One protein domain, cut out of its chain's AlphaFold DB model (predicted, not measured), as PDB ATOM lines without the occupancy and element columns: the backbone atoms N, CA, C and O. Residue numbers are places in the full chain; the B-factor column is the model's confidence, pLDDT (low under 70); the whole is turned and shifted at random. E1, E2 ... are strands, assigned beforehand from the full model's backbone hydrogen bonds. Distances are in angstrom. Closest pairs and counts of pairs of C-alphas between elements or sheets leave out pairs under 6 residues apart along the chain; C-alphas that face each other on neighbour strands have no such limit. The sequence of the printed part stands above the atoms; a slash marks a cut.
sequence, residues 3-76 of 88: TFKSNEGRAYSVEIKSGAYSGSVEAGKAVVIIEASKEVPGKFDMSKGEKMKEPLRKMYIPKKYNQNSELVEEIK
ATOM      1  N   THR A   3     162.970 132.184 143.011       89.44
ATOM      2  CA  THR A   3     163.754 132.683 141.893       89.44
ATOM      3  C   THR A   3     163.670 134.200 141.867       89.44
ATOM      4  O   THR A   3     162.584 134.766 141.816       89.44
ATOM      5  N   PHE A   4     164.821 134.862 141.873       88.62
ATOM      6  CA  PHE A   4     164.945 136.306 141.705       88.62
ATOM      7  C   PHE A   4     165.432 136.587 140.288       88.62
ATOM      8  O   PHE A   4     166.531 136.167 139.919       88.62
ATOM      9  N   LYS A   5     164.624 137.273 139.484       88.88
ATOM     10  CA  LYS A   5     164.969 137.665 138.118       88.88
ATOM     11  C   LYS A   5     165.366 139.137 138.098       88.88
ATOM     12  O   LYS A   5     164.516 139.995 138.314       88.88
ATOM     13  N   SER A   6     166.642 139.426 137.857       86.75
ATOM     14  CA  SER A   6     167.128 140.800 137.736       86.75
ATOM     15  C   SER A   6     166.630 141.446 136.441       86.75
ATOM     16  O   SER A   6     166.310 140.765 135.459       86.75
ATOM     17  N   ASN A   7     166.605 142.779 136.419       77.19
ATOM     18  CA  ASN A   7     166.262 143.545 135.216       77.19
ATOM     19  C   ASN A   7     167.240 143.318 134.050       77.19
ATOM     20  O   ASN A   7     166.866 143.506 132.898       77.19
ATOM     21  N   GLU A   8     168.464 142.864 134.332       78.44
ATOM     22  CA  GLU A   8     169.461 142.501 133.315       78.44
ATOM     23  C   GLU A   8     169.222 141.104 132.714       78.44
ATOM     24  O   GLU A   8     170.014 140.613 131.913       78.44
ATOM     25  N   GLY A   9     168.130 140.436 133.099       79.31
ATOM     26  CA  GLY A   9     167.736 139.135 132.564       79.31
ATOM     27  C   GLY A   9     168.403 137.940 133.244       79.31
ATOM     28  O   GLY A   9     168.130 136.804 132.856       79.31
ATOM     29  N   ARG A  10     169.229 138.155 134.277       87.56
ATOM     30  CA  ARG A  10     169.793 137.064 135.085       87.56
ATOM     31  C   ARG A  10     168.749 136.531 136.058       87.56
ATOM     32  O   ARG A  10     167.960 137.290 136.612       87.56
ATOM     33  N   ALA A  11     168.756 135.222 136.289       89.81
ATOM     34  CA  ALA A  11     167.863 134.571 137.238       89.81
ATOM     35  C   ALA A  11     168.664 133.797 138.287       89.81
ATOM     36  O   ALA A  11     169.538 132.999 137.951       89.81
ATOM     37  N   TYR A  12     168.325 134.006 139.556       89.94
ATOM     38  CA  TYR A  12     168.963 133.380 140.710       89.94
ATOM     39  C   TYR A  12     167.934 132.521 141.425       89.94
ATOM     40  O   TYR A  12     166.991 133.050 142.006       89.94
ATOM     41  N   SER A  13     168.092 131.200 141.360       88.94
ATOM     42  CA  SER A  13     167.137 130.257 141.943       88.94
ATOM     43  C   SER A  13     167.709 129.583 143.181       88.94
ATOM     44  O   SER A  13     168.838 129.099 143.171       88.94
ATOM     45  N   VAL A  14     166.911 129.535 144.241       88.44
ATOM     46  CA  VAL A  14     167.300 129.063 145.566       88.44
ATOM     47  C   VAL A  14     166.264 128.081 146.088       88.44
ATOM     48  O   VAL A  14     165.053 128.293 145.984       88.44
ATOM     49  N   GLU A  15     166.717 126.972 146.658       85.00
ATOM     50  CA  GLU A  15     165.807 126.010 147.268       85.00
ATOM     51  C   GLU A  15     165.174 126.596 148.543       85.00
ATOM     52  O   GLU A  15     165.835 127.289 149.314       85.00
ATOM     53  N   ILE A  16     163.888 126.307 148.761       82.38
ATOM     54  CA  ILE A  16     163.194 126.652 150.006       82.38
ATOM     55  C   ILE A  16     163.151 125.378 150.847       82.38
ATOM     56  O   ILE A  16     162.522 124.404 150.431       82.38
ATOM     57  N   LYS A  17     163.785 125.386 152.019       81.44
ATOM     58  CA  LYS A  17     163.802 124.268 152.972       81.44
ATOM     59  C   LYS A  17     163.138 124.696 154.269       81.44
ATOM     60  O   LYS A  17     163.501 125.711 154.850       81.44
ATOM     61  N   SER A  18     162.140 123.929 154.708       79.00
ATOM     62  CA  SER A  18     161.405 124.190 155.956       79.00
ATOM     63  C   SER A  18     160.860 125.625 156.076       79.00
ATOM     64  O   SER A  18     160.814 126.187 157.162       79.00
ATOM     65  N   GLY A  19     160.456 126.230 154.952       78.06
ATOM     66  CA  GLY A  19     159.928 127.599 154.909       78.06
ATOM     67  C   GLY A  19     160.980 128.712 154.838       78.06
ATOM     68  O   GLY A  19     160.596 129.870 154.727       78.06
ATOM     69  N   ALA A  20     162.274 128.382 154.839       83.25
ATOM     70  CA  ALA A  20     163.372 129.338 154.716       83.25
ATOM     71  C   ALA A  20     164.183 129.108 153.430       83.25
ATOM     72  O   ALA A  20     164.185 128.015 152.864       83.25
ATOM     73  N   TYR A  21     164.886 130.139 152.969       86.88
ATOM     74  CA  TYR A  21     165.818 130.067 151.844       86.88
ATOM     75  C   TYR A  21     167.036 130.952 152.127       86.88
ATOM     76  O   TYR A  21     166.944 131.929 152.867       86.88
ATOM     77  N   SER A  22     168.180 130.617 151.534       88.19
ATOM     78  CA  SER A  22     169.417 131.395 151.659       88.19
ATOM     79  C   SER A  22     170.226 131.283 150.374       88.19
ATOM     80  O   SER A  22     170.531 130.169 149.945       88.19
ATOM     81  N   GLY A  23     170.582 132.408 149.759       88.88
ATOM     82  CA  GLY A  23     171.336 132.418 148.508       88.88
ATOM     83  C   GLY A  23     171.883 133.797 148.162       88.88
ATOM     84  O   GLY A  23     171.550 134.786 148.812       88.88
ATOM     85  N   SER A  24     172.718 133.843 147.126       88.88
ATOM     86  CA  SER A  24     173.310 135.078 146.612       88.88
ATOM     87  C   SER A  24     172.539 135.559 145.388       88.88
ATOM     88  O   SER A  24     172.340 134.801 144.437       88.88
ATOM     89  N   VAL A  25     172.133 136.824 145.414       87.75
ATOM     90  CA  VAL A  25     171.415 137.507 144.334       87.75
ATOM     91  C   VAL A  25     172.140 138.818 144.057       87.75
ATOM     92  O   VAL A  25     172.699 139.430 144.968       87.75
ATOM     93  N   GLU A  26     172.169 139.231 142.796       89.31
ATOM     94  CA  GLU A  26     172.710 140.532 142.412       89.31
ATOM     95  C   GLU A  26     171.890 141.673 143.030       89.31
ATOM     96  O   GLU A  26     170.664 141.593 143.133       89.31
ATOM     97  N   ALA A  27     172.578 142.730 143.468       89.88
ATOM     98  CA  ALA A  27     171.918 143.905 144.018       89.88
ATOM     99  C   ALA A  27     171.152 144.660 142.921       89.88
ATOM    100  O   ALA A  27     171.594 144.734 141.775       89.88
ATOM    101  N   GLY A  28     170.020 145.255 143.287       89.56
ATOM    102  CA  GLY A  28     169.128 145.963 142.375       89.56
ATOM    103  C   GLY A  28     167.692 145.449 142.437       89.56
ATOM    104  O   GLY A  28     167.325 144.642 143.292       89.56
ATOM    105  N   LYS A  29     166.854 145.947 141.523       88.94
ATOM    106  CA  LYS A  29     165.459 145.505 141.409       88.94
ATOM    107  C   LYS A  29     165.394 144.117 140.780       88.94
ATOM    108  O   LYS A  29     165.962 143.893 139.706       88.94
ATOM    109  N   ALA A  30     164.665 143.218 141.429       88.69
ATOM    110  CA  ALA A  30     164.420 141.871 140.946       88.69
ATOM    111  C   ALA A  30     162.931 141.523 141.033       88.69
ATOM    112  O   ALA A  30     162.272 141.798 142.034       88.69
ATOM    113  N   VAL A  31     162.416 140.875 139.992       88.44
ATOM    114  CA  VAL A  31     161.101 140.230 140.026       88.44
ATOM    115  C   VAL A  31     161.239 138.908 140.770       88.44
ATOM    116  O   VAL A  31     162.110 138.097 140.444       88.44
ATOM    117  N   VAL A  32     160.389 138.682 141.762       85.44
ATOM    118  CA  VAL A  32     160.426 137.479 142.592       85.44
ATOM    119  C   VAL A  32     159.387 136.480 142.109       85.44
ATOM    120  O   VAL A  32     158.197 136.765 142.065       85.44
ATOM    121  N   ILE A  33     159.839 135.271 141.802       85.06
ATOM    122  CA  ILE A  33     159.006 134.142 141.400       85.06
ATOM    123  C   ILE A  33     159.199 133.041 142.439       85.06
ATOM    124  O   ILE A  33     160.311 132.596 142.695       85.06
ATOM    125  N   ILE A  34     158.123 132.581 143.062       81.19
ATOM    126  CA  ILE A  34     158.145 131.555 144.099       81.19
ATOM    127  C   ILE A  34     157.383 130.337 143.588       81.19
ATOM    128  O   ILE A  34     156.156 130.323 143.476       81.19
ATOM    129  N   GLU A  35     158.126 129.275 143.311       75.62
ATOM    130  CA  GLU A  35     157.588 127.995 142.878       75.62
ATOM    131  C   GLU A  35     157.735 126.983 144.012       75.62
ATOM    132  O   GLU A  35     158.801 126.406 144.230       75.62
ATOM    133  N   ALA A  36     156.657 126.724 144.749       70.56
ATOM    134  CA  ALA A  36     156.606 125.565 145.631       70.56
ATOM    135  C   ALA A  36     155.529 124.599 145.161       70.56
ATOM    136  O   ALA A  36     154.352 124.937 144.987       70.56
ATOM    137  N   SER A  37     155.977 123.370 144.954       68.50
ATOM    138  CA  SER A  37     155.127 122.244 144.644       68.50
ATOM    139  C   SER A  37     155.291 121.196 145.731       68.50
ATOM    140  O   SER A  37     156.372 121.022 146.291       68.50
ATOM    141  N   LYS A  38     154.185 120.548 146.081       68.75
ATOM    142  CA  LYS A  38     154.175 119.420 147.004       68.75
ATOM    143  C   LYS A  38     153.852 118.177 146.199       68.75
ATOM    144  O   LYS A  38     152.911 118.193 145.402       68.75
ATOM    145  N   GLU A  39     154.627 117.122 146.399       74.06
ATOM    146  CA  GLU A  39     154.277 115.808 145.872       74.06
ATOM    147  C   GLU A  39     152.958 115.361 146.497       74.06
ATOM    148  O   GLU A  39     152.729 115.524 147.698       74.06
ATOM    149  N   VAL A  40     152.059 114.846 145.668       71.75
ATOM    150  CA  VAL A  40     150.796 114.274 146.110       71.75
ATOM    151  C   VAL A  40     151.047 112.788 146.352       71.75
ATOM    152  O   VAL A  40     151.228 112.051 145.381       71.75
ATOM    153  N   PRO A  41     151.073 112.325 147.618       71.88
ATOM    154  CA  PRO A  41     151.375 110.932 147.920       71.88
ATOM    155  C   PRO A  41     150.426 109.990 147.175       71.88
ATOM    156  O   PRO A  41     149.216 110.218 147.143       71.88
ATOM    157  N   GLY A  42     150.977 108.947 146.552       72.69
ATOM    158  CA  GLY A  42     150.203 107.940 145.819       72.69
ATOM    159  C   GLY A  42     149.652 108.387 144.460       72.69
ATOM    160  O   GLY A  42     148.971 107.595 143.810       72.69
ATOM    161  N   LYS A  43     149.939 109.615 144.000       72.75
ATOM    162  CA  LYS A  43     149.622 110.055 142.635       72.75
ATOM    163  C   LYS A  43     150.893 110.222 141.817       72.75
ATOM    164  O   LYS A  43     151.848 110.848 142.265       72.75
ATOM    165  N   PHE A  44     150.859 109.704 140.599       74.69
ATOM    166  CA  PHE A  44     151.953 109.785 139.641       74.69
ATOM    167  C   PHE A  44     151.466 110.501 138.387       74.69
ATOM    168  O   PHE A  44     150.331 110.289 137.952       74.69
ATOM    169  N   ASP A  45     152.309 111.367 137.840       69.06
ATOM    170  CA  ASP A  45     152.097 111.963 136.532       69.06
ATOM    171  C   ASP A  45     152.417 110.906 135.466       69.06
ATOM    172  O   ASP A  45     153.540 110.415 135.379       69.06
ATOM    173  N   MET A  46     151.402 110.509 134.696       69.38
ATOM    174  CA  MET A  46     151.535 109.538 133.602       69.38
ATOM    175  C   MET A  46     151.540 110.210 132.222       69.38
ATOM    176  O   MET A  46     151.506 109.521 131.203       69.38
ATOM    177  N   SER A  47     151.615 111.546 132.159       66.88
ATOM    178  CA  SER A  47     151.550 112.313 130.904       66.88
ATOM    179  C   SER A  47     152.738 112.046 129.973       66.88
ATOM    180  O   SER A  47     152.654 112.309 128.776       66.88
ATOM    181  N   LYS A  48     153.843 111.503 130.505       63.41
ATOM    182  CA  LYS A  48     155.052 111.126 129.749       63.41
ATOM    183  C   LYS A  48     155.193 109.619 129.500       63.41
ATOM    184  O   LYS A  48     156.248 109.165 129.059       63.41
ATOM    185  N   GLY A  49     154.130 108.849 129.737       58.62
ATOM    186  CA  GLY A  49     154.105 107.402 129.548       58.62
ATOM    187  C   GLY A  49     154.474 106.612 130.807       58.62
ATOM    188  O   GLY A  49     155.167 107.082 131.705       58.62
ATOM    189  N   GLU A  50     154.007 105.365 130.858       57.53
ATOM    190  CA  GLU A  50     153.970 104.495 132.046       57.53
ATOM    191  C   GLU A  50     155.348 104.186 132.677       57.53
ATOM    192  O   GLU A  50     155.438 103.798 133.844       57.53
ATOM    193  N   LYS A  51     156.436 104.393 131.920       57.72
ATOM    194  CA  LYS A  51     157.827 104.143 132.340       57.72
ATOM    195  C   LYS A  51     158.480 105.313 133.088       57.72
ATOM    196  O   LYS A  51     159.534 105.118 133.684       57.72
ATOM    197  N   MET A  52     157.865 106.497 133.095       53.66
ATOM    198  CA  MET A  52     158.318 107.663 133.859       53.66
ATOM    199  C   MET A  52     157.246 108.033 134.886       53.66
ATOM    200  O   MET A  52     156.478 108.969 134.696       53.66
ATOM    201  N   LYS A  53     157.172 107.259 135.977       58.78
ATOM    202  CA  LYS A  53     156.314 107.567 137.129       58.78
ATOM    203  C   LYS A  53     156.925 108.718 137.925       58.78
ATOM    204  O   LYS A  53     157.564 108.497 138.952       58.78
ATOM    205  N   GLU A  54     156.754 109.943 137.449       66.81
ATOM    206  CA  GLU A  54     157.104 111.117 138.244       66.81
ATOM    207  C   GLU A  54     156.021 111.324 139.315       66.81
ATOM    208  O   GLU A  54     154.831 111.218 139.009       66.81
ATOM    209  N   PRO A  55     156.374 111.571 140.587       68.38
ATOM    210  CA  PRO A  55     155.378 111.894 141.599       68.38
ATOM    211  C   PRO A  55     154.610 113.145 141.166       68.38
ATOM    212  O   PRO A  55     155.207 114.150 140.774       68.38
ATOM    213  N   LEU A  56     153.276 113.094 141.228       75.00
ATOM    214  CA  LEU A  56     152.440 114.218 140.823       75.00
ATOM    215  C   LEU A  56     152.719 115.392 141.758       75.00
ATOM    216  O   LEU A  56     152.419 115.339 142.952       75.00
ATOM    217  N   ARG A  57     153.260 116.478 141.216       69.44
ATOM    218  CA  ARG A  57     153.552 117.695 141.972       69.44
ATOM    219  C   ARG A  57     152.409 118.689 141.814       69.44
ATOM    220  O   ARG A  57     152.058 119.076 140.705       69.44
ATOM    221  N   LYS A  58     151.826 119.136 142.928       67.00
ATOM    222  CA  LYS A  58     150.792 120.179 142.935       67.00
ATOM    223  C   LYS A  58     151.375 121.491 143.444       67.00
ATOM    224  O   LYS A  58     151.893 121.546 144.560       67.00
ATOM    225  N   MET A  59     151.261 122.551 142.643       70.56
ATOM    226  CA  MET A  59     151.613 123.908 143.067       70.56
ATOM    227  C   MET A  59     150.618 124.378 144.133       70.56
ATOM    228  O   MET A  59     149.404 124.310 143.926       70.56
ATOM    229  N   TYR A  60     151.119 124.817 145.287       70.62
ATOM    230  CA  TYR A  60     150.271 125.257 146.406       70.62
ATOM    231  C   TYR A  60     150.434 126.739 146.758       70.62
ATOM    232  O   TYR A  60     149.769 127.218 147.674       70.62
ATOM    233  N   ILE A  61     151.264 127.469 146.011       68.62
ATOM    234  CA  ILE A  61     151.510 128.898 146.211       68.62
ATOM    235  C   ILE A  61     150.431 129.758 145.522       68.62
ATOM    236  O   ILE A  61     149.939 129.380 144.453       68.62
ATOM    237  N   PRO A  62     150.038 130.904 146.116       66.75
ATOM    238  CA  PRO A  62     149.156 131.881 145.481       66.75
ATOM    239  C   PRO A  62     149.651 132.346 144.103       66.75
ATOM    240  O   PRO A  62     150.844 132.559 143.898       66.75
ATOM    241  N   LYS A  63     148.721 132.600 143.171       68.19
ATOM    242  CA  LYS A  63     149.061 133.034 141.802       68.19
ATOM    243  C   LYS A  63     149.906 134.316 141.758       68.19
ATOM    244  O   LYS A  63     150.734 134.436 140.871       68.19
ATOM    245  N   LYS A  64     149.762 135.214 142.742       65.50
ATOM    246  CA  LYS A  64     150.559 136.454 142.860       65.50
ATOM    247  C   LYS A  64     152.077 136.231 142.916       65.50
ATOM    248  O   LYS A  64     152.827 137.155 142.632       65.50
ATOM    249  N   TYR A  65     152.526 135.028 143.269       67.19
ATOM    250  CA  TYR A  65     153.944 134.692 143.393       67.19
ATOM    251  C   TYR A  65     154.433 133.711 142.323       67.19
ATOM    252  O   TYR A  65     155.572 133.279 142.392       67.19
ATOM    253  N   ASN A  66     153.597 133.302 141.363       67.81
ATOM    254  CA  ASN A  66     153.991 132.298 140.370       67.81
ATOM    255  C   ASN A  66     154.673 132.938 139.145       67.81
ATOM    256  O   ASN A  66     155.145 134.065 139.207       67.81
ATOM    257  N   GLN A  67     154.741 132.230 138.017       62.06
ATOM    258  CA  GLN A  67     155.391 132.709 136.786       62.06
ATOM    259  C   GLN A  67     154.827 134.028 136.219       62.06
ATOM    260  O   GLN A  67     155.484 134.646 135.389       62.06
ATOM    261  N   ASN A  68     153.657 134.477 136.683       63.25
ATOM    262  CA  ASN A  68     153.091 135.795 136.376       63.25
ATOM    263  C   ASN A  68     153.227 136.778 137.552       63.25
ATOM    264  O   ASN A  68     152.372 137.643 137.729       63.25
ATOM    265  N   SER A  69     154.224 136.605 138.423       68.75
ATOM    266  CA  SER A  69     154.390 137.495 139.567       68.75
ATOM    267  C   SER A  69     154.735 138.912 139.115       68.75
ATOM    268  O   SER A  69     155.647 139.121 138.320       68.75
ATOM    269  N   GLU A  70     154.024 139.881 139.684       73.38
ATOM    270  CA  GLU A  70     154.337 141.311 139.612       73.38
ATOM    271  C   GLU A  70     155.110 141.779 140.859       73.38
ATOM    272  O   GLU A  70     155.292 142.977 141.074       73.38
ATOM    273  N   LEU A  71     155.550 140.846 141.715       80.62
ATOM    274  CA  LEU A  71     156.282 141.180 142.929       80.62
ATOM    275  C   LEU A  71     157.701 141.612 142.563       80.62
ATOM    276  O   LEU A  71     158.503 140.808 142.088       80.62
ATOM    277  N   VAL A  72     158.006 142.881 142.813       85.00
ATOM    278  CA  VAL A  72     159.339 143.452 142.622       85.00
ATOM    279  C   VAL A  72     159.935 143.755 143.986       85.00
ATOM    280  O   VAL A  72     159.363 144.528 144.750       85.00
ATOM    281  N   GLU A  73     161.098 143.179 144.256       88.31
ATOM    282  CA  GLU A  73     161.879 143.437 145.463       88.31
ATOM    283  C   GLU A  73     163.164 144.188 145.116       88.31
ATOM    284  O   GLU A  73     163.766 143.987 144.056       88.31
ATOM    285  N   GLU A  74     163.596 145.057 146.025       89.69
ATOM    286  CA  GLU A  74     164.866 145.767 145.915       89.69
ATOM    287  C   GLU A  74     165.925 145.062 146.767       89.69
ATOM    288  O   GLU A  74     165.922 145.144 147.997       89.69
ATOM    289  N   ILE A  75     166.850 144.363 146.106       89.19
ATOM    290  CA  ILE A  75     167.975 143.688 146.753       89.19
ATOM    291  C   ILE A  75     169.059 144.731 147.036       89.19
ATOM    292  O   ILE A  75     169.667 145.279 146.112       89.19
ATOM    293  N   LYS A  76     169.351 144.997 148.309       89.00
ATOM    294  CA  LYS A  76     170.454 145.886 148.699       89.00
ATOM    295  C   LYS A  76     171.797 145.158 148.599       89.00
ATOM    296  O   LYS A  76     171.848 143.938 148.761       89.00
TER     297      LYS A  76
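This is residues 3 to 76 of the 88 residues of an uncharacterized protein of Fimbriiglobus ruber (UniProt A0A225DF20). Two parts lie end to end: a small, strongly twisted sheet of four strands, E2, E1, E3 and E6, and a two-stranded hairpin, E4 and E5, which makes the other end of the long axis. E3 of the sheet runs on into E4 of the hairpin, and a long loop, residues 15 to 27, swings out from E2 and folds back to E3. The printed part has 74 residues with six named strands, E1 to E6 in order along the chain, and no named helix; the class is all strand, with 34 residues, under half, in named elements. Both sheets are antiparallel, the larger in the order E2, E1, E3, E6. The whole is loose, with a radius of gyration of the C-alphas of 15.3 A, and elongated, spanning 46 by 25 by 21 A.

E1, residues 3 to 6, and E2, residues 11 to 14, form a hairpin at 155 degrees; N 4 and O 12 are within hydrogen-bond range at 2.8 A. On its other side E1 is the antiparallel neighbour of E3, residues 28 to 34, at 152 degrees, with N 3 and O 33 at 2.7 A. E6, residues 72 to 75, is antiparallel to E3 at 125 degrees; N 28 and O 75 are 2.8 A apart, and C-alphas 31 and 72, which face each other, 4.5 A. E2 and E6 are the edge strands, and across the sheet the strands' lines turn by 100 degrees. E3 runs on into E4, residues 37 to 45, across a break of 2 residues, at 30 degrees. E4 bends by 119 degrees at residue 42. E4 and E5, residues 54 to 59, form a hairpin at 140 degrees, with N 40 and O 56 at 2.8 A before the bend and N 45 and O 54 at 2.8 A after it. E4 is apart from E1, E2 and E6, for instance.

E1 begins at C-alpha 3, (163.754, 132.683, 141.893), and is 9.7 A long; E2 is 10.0 A long. E3 measures 18.2 A and ends at C-alpha 34, (158.145, 131.555, 144.099). The bent E4 is 13.4 A from first to last C-alpha, and E5 14.7 A. E6, 9.6 A, ends at C-alpha 75, (167.975, 143.688, 146.753).

The C-alphas of Glu 50 and Lys 76, the two farthest apart, are 47.6 A from each other. The printed part has no cut. The links E2 to E3, 13 residues, and E5 to E6, 12 residues, are long. The mean pLDDT of the printed part is 77.1; residues 37 to 38, 45 to 55, 57 to 58 and 61 to 69 are under 70.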